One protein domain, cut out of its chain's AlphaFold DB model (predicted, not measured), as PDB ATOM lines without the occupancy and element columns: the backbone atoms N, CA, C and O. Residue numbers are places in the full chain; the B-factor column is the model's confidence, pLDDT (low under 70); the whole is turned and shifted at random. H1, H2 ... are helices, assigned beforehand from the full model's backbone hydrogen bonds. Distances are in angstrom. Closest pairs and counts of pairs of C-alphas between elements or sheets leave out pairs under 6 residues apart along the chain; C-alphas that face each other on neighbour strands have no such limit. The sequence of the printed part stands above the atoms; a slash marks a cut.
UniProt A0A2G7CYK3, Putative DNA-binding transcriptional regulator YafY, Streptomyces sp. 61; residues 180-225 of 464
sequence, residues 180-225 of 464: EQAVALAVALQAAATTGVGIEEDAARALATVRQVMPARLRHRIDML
ATOM      1  N   GLU A 180      46.038  16.884  25.871       71.81
ATOM      2  CA  GLU A 180      47.283  16.475  25.214       71.81
ATOM      3  C   GLU A 180      46.994  15.955  23.805       71.81
ATOM      4  O   GLU A 180      47.667  16.340  22.846       71.81
ATOM      5  N   GLN A 181      45.927  15.169  23.660       79.38
ATOM      6  CA  GLN A 181      45.400  14.692  22.386       79.38
ATOM      7  C   GLN A 181      44.959  15.848  21.486       79.38
ATOM      8  O   GLN A 181      45.256  15.843  20.290       79.38
ATOM      9  N   ALA A 182      44.296  16.864  22.045       82.88
ATOM     10  CA  ALA A 182      43.880  18.047  21.299       82.88
ATOM     11  C   ALA A 182      45.086  18.827  20.745       82.88
ATOM     12  O   ALA A 182      45.076  19.240  19.582       82.88
ATOM     13  N   VAL A 183      46.145  18.994  21.546       78.75
ATOM     14  CA  VAL A 183      47.392  19.644  21.107       78.75
ATOM     15  C   VAL A 183      48.109  18.805  20.046       78.75
ATOM     16  O   VAL A 183      48.503  19.351  19.017       78.75
ATOM     17  N   ALA A 184      48.235  17.490  20.246       80.94
ATOM     18  CA  ALA A 184      48.865  16.592  19.278       80.94
ATOM     19  C   ALA A 184      48.140  16.607  17.922       80.94
ATOM     20  O   ALA A 184      48.782  16.705  16.876       80.94
ATOM     21  N   LEU A 185      46.803  16.586  17.938       86.12
ATOM     22  CA  LEU A 185      45.984  16.682  16.733       86.12
ATOM     23  C   LEU A 185      46.197  18.018  16.012       86.12
ATOM     24  O   LEU A 185      46.358  18.038  14.793       86.12
ATOM     25  N   ALA A 186      46.242  19.130  16.748       82.75
ATOM     26  CA  ALA A 186      46.476  20.444  16.156       82.75
ATOM     27  C   ALA A 186      47.856  20.549  15.487       82.75
ATOM     28  O   ALA A 186      47.949  21.027  14.357       82.75
ATOM     29  N   VAL A 187      48.909  20.049  16.144       78.06
ATOM     30  CA  VAL A 187      50.272  20.008  15.587       78.06
ATOM     31  C   VAL A 187      50.327  19.127  14.339       78.06
ATOM     32  O   VAL A 187      50.902  19.531  13.330       78.06
ATOM     33  N   ALA A 188      49.687  17.954  14.372       81.50
ATOM     34  CA  ALA A 188      49.630  17.051  13.227       81.50
ATOM     35  C   ALA A 188      48.907  17.680  12.026       81.50
ATOM     36  O   ALA A 188      49.387  17.566  10.901       81.50
ATOM     37  N   LEU A 189      47.794  18.384  12.252       84.12
ATOM     38  CA  LEU A 189      47.053  19.081  11.195       84.12
ATOM     39  C   LEU A 189      47.842  20.270  10.621       84.12
ATOM     40  O   LEU A 189      47.851  20.467   9.407       84.12
ATOM     41  N   GLN A 190      48.550  21.022  11.468       74.25
ATOM     42  CA  GLN A 190      49.430  22.112  11.037       74.25
ATOM     43  C   GLN A 190      50.617  21.592  10.212       74.25
ATOM     44  O   GLN A 190      50.969  22.196   9.202       74.25
ATOM     45  N   ALA A 191      51.190  20.445  10.589       72.19
ATOM     46  CA  ALA A 191      52.224  19.779   9.802       72.19
ATOM     47  C   ALA A 191      51.662  19.246   8.476       72.19
ATOM     48  O   ALA A 191      52.256  19.483   7.428       72.19
ATOM     49  N   ALA A 192      50.499  18.590   8.489       73.38
ATOM     50  CA  ALA A 192      49.866  18.030   7.295       73.38
ATOM     51  C   ALA A 192      49.589  19.093   6.218       73.38
ATOM     52  O   ALA A 192      49.798  18.823   5.035       73.38
ATOM     53  N   ALA A 193      49.237  20.319   6.618       66.88
ATOM     54  CA  ALA A 193      49.069  21.455   5.707       66.88
ATOM     55  C   ALA A 193      50.347  21.846   4.933       66.88
ATOM     56  O   ALA A 193      50.277  22.635   3.996       66.88
ATOM     57  N   THR A 194      51.505  21.289   5.299       64.38
ATOM     58  CA  THR A 194      52.815  21.563   4.685       64.38
ATOM     59  C   THR A 194      53.417  20.350   3.968       64.38
ATOM     60  O   THR A 194      54.576  20.372   3.570       64.38
ATOM     61  N   THR A 195      52.655  19.259   3.819       62.72
ATOM     62  CA  THR A 195      53.185  17.976   3.315       62.72
ATOM     63  C   THR A 195      53.036  17.756   1.802       62.72
ATOM     64  O   THR A 195      53.591  16.780   1.293       62.72
ATOM     65  N   GLY A 196      52.333  18.630   1.068       59.03
ATOM     66  CA  GLY A 196      52.203  18.552  -0.400       59.03
ATOM     67  C   GLY A 196      51.336  17.386  -0.905       59.03
ATOM     68  O   GLY A 196      51.577  16.837  -1.984       59.03
ATOM     69  N   VAL A 197      50.368  16.948  -0.098       58.84
ATOM     70  CA  VAL A 197      49.572  15.719  -0.285       58.84
ATOM     71  C   VAL A 197      48.161  16.012  -0.807       58.84
ATOM     72  O   VAL A 197      47.333  15.110  -0.875       58.84
ATOM     73  N   GLY A 198      47.857  17.258  -1.182       63.38
ATOM     74  CA  GLY A 198      46.523  17.615  -1.676       63.38
ATOM     75  C   GLY A 198      45.443  17.555  -0.589       63.38
ATOM     76  O   GLY A 198      44.257  17.520  -0.904       63.38
ATOM     77  N   ILE A 199      45.852  17.489   0.684       68.81
ATOM     78  CA  ILE A 199      44.983  17.501   1.869       68.81
ATOM     79  C   ILE A 199      45.127  18.809   2.649       68.81
ATOM     80  O   ILE A 199      44.646  18.905   3.772       68.81
ATOM     81  N   GLU A 200      45.830  19.800   2.104       74.25
ATOM     82  CA  GLU A 200      46.191  21.024   2.814       74.25
ATOM     83  C   GLU A 200      44.940  21.804   3.213       74.25
ATOM     84  O   GLU A 200      44.800  22.216   4.365       74.25
ATOM     85  N   GLU A 201      43.989  21.931   2.286       73.31
ATOM     86  CA  GLU A 201      42.703  22.581   2.534       73.31
ATOM     87  C   GLU A 201      41.852  21.799   3.544       73.31
ATOM     88  O   GLU A 201      41.253  22.389   4.444       73.31
ATOM     89  N   ASP A 202      41.826  20.468   3.443       76.12
ATOM     90  CA  ASP A 202      41.089  19.604   4.369       76.12
ATOM     91  C   ASP A 202      41.679  19.649   5.782       76.12
ATOM     92  O   ASP A 202      40.939  19.780   6.759       76.12
ATOM     93  N   ALA A 203      43.006  19.616   5.896       81.69
ATOM     94  CA  ALA A 203      43.728  19.733   7.155       81.69
ATOM     95  C   ALA A 203      43.541  21.122   7.780       81.69
ATOM     96  O   ALA A 203      43.293  21.221   8.983       81.69
ATOM     97  N   ALA A 204      43.583  22.190   6.976       79.62
ATOM     98  CA  ALA A 204      43.325  23.552   7.436       79.62
ATOM     99  C   ALA A 204      41.882  23.719   7.940       79.62
ATOM    100  O   ALA A 204      41.664  24.291   9.013       79.62
ATOM    101  N   ARG A 205      40.893  23.172   7.218       80.19
ATOM    102  CA  ARG A 205      39.487  23.169   7.654       80.19
ATOM    103  C   ARG A 205      39.295  22.375   8.941       80.19
ATOM    104  O   ARG A 205      38.674  22.887   9.869       80.19
ATOM    105  N   ALA A 206      39.866  21.176   9.034       84.31
ATOM    106  CA  ALA A 206      39.806  20.367  10.248       84.31
ATOM    107  C   ALA A 206      40.451  21.091  11.440       84.31
ATOM    108  O   ALA A 206      39.867  21.131  12.524       84.31
ATOM    109  N   LEU A 207      41.607  21.734  11.243       84.50
ATOM    110  CA  LEU A 207      42.267  22.523  12.284       84.50
ATOM    111  C   LEU A 207      41.379  23.682  12.750       84.50
ATOM    112  O   LEU A 207      41.269  23.916  13.953       84.50
ATOM    113  N   ALA A 208      40.712  24.379  11.825       82.56
ATOM    114  CA  ALA A 208      39.767  25.438  12.164       82.56
ATOM    115  C   ALA A 208      38.591  24.910  13.007       82.56
ATOM    116  O   ALA A 208      38.266  25.503  14.038       82.56
ATOM    117  N   THR A 209      38.009  23.764  12.632       82.50
ATOM    118  CA  THR A 209      36.926  23.117  13.391       82.50
ATOM    119  C   THR A 209      37.369  22.731  14.801       82.50
ATOM    120  O   THR A 209      36.662  23.018  15.766       82.50
ATOM    121  N   VAL A 210      38.556  22.138  14.955       84.88
ATOM    122  CA  VAL A 210      39.078  21.770  16.279       84.88
ATOM    123  C   VAL A 210      39.356  23.030  17.113       84.88
ATOM    124  O   VAL A 210      38.955  23.100  18.274       84.88
ATOM    125  N   ARG A 211      39.967  24.071  16.530       81.62
ATOM    126  CA  ARG A 211      40.240  25.343  17.229       81.62
ATOM    127  C   ARG A 211      38.969  26.021  17.741       81.62
ATOM    128  O   ARG A 211      39.014  26.634  18.810       81.62
ATOM    129  N   GLN A 212      37.851  25.898  17.023       81.06
ATOM    130  CA  GLN A 212      36.565  26.478  17.425       81.06
ATOM    131  C   GLN A 212      36.056  25.907  18.756       81.06
ATOM    132  O   GLN A 212      35.463  26.638  19.547       81.06
ATOM    133  N   VAL A 213      36.326  24.627  19.029       81.75
ATOM    134  CA  VAL A 213      35.847  23.925  20.231       81.75
ATOM    135  C   VAL A 213      36.896  23.815  21.346       81.75
ATOM    136  O   VAL A 213      36.586  23.349  22.439       81.75
ATOM    137  N   MET A 214      38.133  24.270  21.115       80.69
ATOM    138  CA  MET A 214      39.201  24.241  22.122       80.69
ATOM    139  C   MET A 214      39.036  25.322  23.207       80.69
ATOM    140  O   MET A 214      38.723  26.467  22.886       80.69
ATOM    141  N   PRO A 215      39.363  25.038  24.482       77.88
ATOM    142  CA  PRO A 215      39.526  26.057  25.521       77.88
ATOM    143  C   PRO A 215      40.619  27.089  25.187       77.88
ATOM    144  O   PRO A 215      41.643  26.754  24.586       77.88
ATOM    145  N   ALA A 216      40.456  28.336  25.649       79.75
ATOM    146  CA  ALA A 216      41.382  29.444  25.358       79.75
ATOM    147  C   ALA A 216      42.850  29.126  25.701       79.75
ATOM    148  O   ALA A 216      43.744  29.425  24.912       79.75
ATOM    149  N   ARG A 217      43.094  28.438  26.826       77.81
ATOM    150  CA  ARG A 217      44.438  28.004  27.249       77.81
ATOM    151  C   ARG A 217      45.142  27.105  26.224       77.81
ATOM    152  O   ARG A 217      46.344  27.240  26.026       77.81
ATOM    153  N   LEU A 218      44.407  26.210  25.557       76.44
ATOM    154  CA  LEU A 218      44.979  25.308  24.552       76.44
ATOM    155  C   LEU A 218      45.231  26.040  23.236       76.44
ATOM    156  O   LEU A 218      46.279  25.840  22.631       76.44
ATOM    157  N   ARG A 219      44.324  26.945  22.840       78.38
ATOM    158  CA  ARG A 219      44.535  27.809  21.670       78.38
ATOM    159  C   ARG A 219      45.810  28.635  21.809       78.38
ATOM    160  O   ARG A 219      46.627  28.610  20.901       78.38
ATOM    161  N   HIS A 220      46.023  29.267  22.966       76.12
ATOM    162  CA  HIS A 220      47.255  30.012  23.233       76.12
ATOM    163  C   HIS A 220      48.498  29.122  23.170       76.12
ATOM    164  O   HIS A 220      49.476  29.492  22.531       76.12
ATOM    165  N   ARG A 221      48.458  27.923  23.766       70.44
ATOM    166  CA  ARG A 221      49.586  26.981  23.724       70.44
ATOM    167  C   ARG A 221      49.954  26.569  22.292       70.44
ATOM    168  O   ARG A 221      51.135  26.448  21.991       70.44
ATOM    169  N   ILE A 222      48.968  26.387  21.415       69.88
ATOM    170  CA  ILE A 222      49.188  26.067  19.994       69.88
ATOM    171  C   ILE A 222      49.639  27.303  19.206       69.88
ATOM    172  O   ILE A 222      50.521  27.197  18.364       69.88
ATOM    173  N   ASP A 223      49.092  28.486  19.497       70.44
ATOM    174  CA  ASP A 223      49.487  29.737  18.835       70.44
ATOM    175  C   ASP A 223      50.936  30.140  19.137       70.44
ATOM    176  O   ASP A 223      51.565  30.798  18.310       70.44
ATOM    177  N   MET A 224      51.472  29.709  20.284       65.19
ATOM    178  CA  MET A 224      52.898  29.818  20.616       65.19
ATOM    179  C   MET A 224      53.765  28.810  19.840       65.19
ATOM    180  O   MET A 224      54.948  29.055  19.626       65.19
ATOM    181  N   LEU A 225      53.188  27.696  19.380       50.75
ATOM    182  CA  LEU A 225      53.840  26.658  18.572       50.75
ATOM    183  C   LEU A 225      53.641  26.922  17.070       50.75
ATOM    184  O   LEU A 225      53.200  26.067  16.298       50.75
TER     185      LEU A 225
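AT A GLANCE: This is residues 180 to 225 of the 464 residues of the protein "Putative DNA-binding transcriptional regulator YafY" of Streptomyces sp. 61 (UniProt A0A2G7CYK3). The longest helix, H2, and the helix before it, H1, form a helical hairpin, and the short third helix, H3, folds back at the hairpin's open end, away from the loop of residues 193 to 199, where it packs on H1. The hairpin makes the long axis of this small elongated body. The printed part has 46 residues, 35 of them in three named helices in the order H1, H2, H3, with no named strand; the class is all helix. The whole is compact, with a radius of gyration of the C-alphas of 10.3 A, and the C-alphas span 31 by 17 by 16 A.

IN THESE COORDINATES: H2 holds residues 200 to 213 and is 20.5 A long from first to last C-alpha, starting at C-alpha 200 (46.191, 21.024, 2.814). H1, residues 180 to 192, is 18.2 A long and begins at C-alpha 180 (47.283, 16.475, 25.214). H3, residues 216 to 223, is 10.4 A long and ends at C-alpha 223 (49.487, 29.737, 18.835).

HOW THE PARTS SIT: H2 touches H1, and their closest C-alphas, those of Ala 203 and Leu 189, are 5.3 A apart. The two run opposite ways at a shallow tilt of 25 degrees. H3 touches H1, which meets it with residues 183 to 187 alone; the closest C-alphas, those of Val 183 and Ile 222, are 6.8 A apart. H1 and H3 run the same way at a shallow tilt of 34 degrees, only just short of steep. H2 and H3 are close but not clearly touching, with the closest C-alphas, those of Arg 211 and Arg 219, 6.7 A apart. Every O i to N i+4 pair is within hydrogen-bond range in H1 and H3, and 9 of 10 are in H2.

THE WHOLE: The two C-alphas farthest apart, those of Gly 198 and Arg 217, are 30.8 A apart. The printed part has no cut. The link from H1 to H2 is short, with 7 residues, and the link from H2 to H3 is tight, with 2. The mean pLDDT of the printed part is 75.5, and it is under 70 at residues 193 to 199, residue 222 and residues 224 to 225.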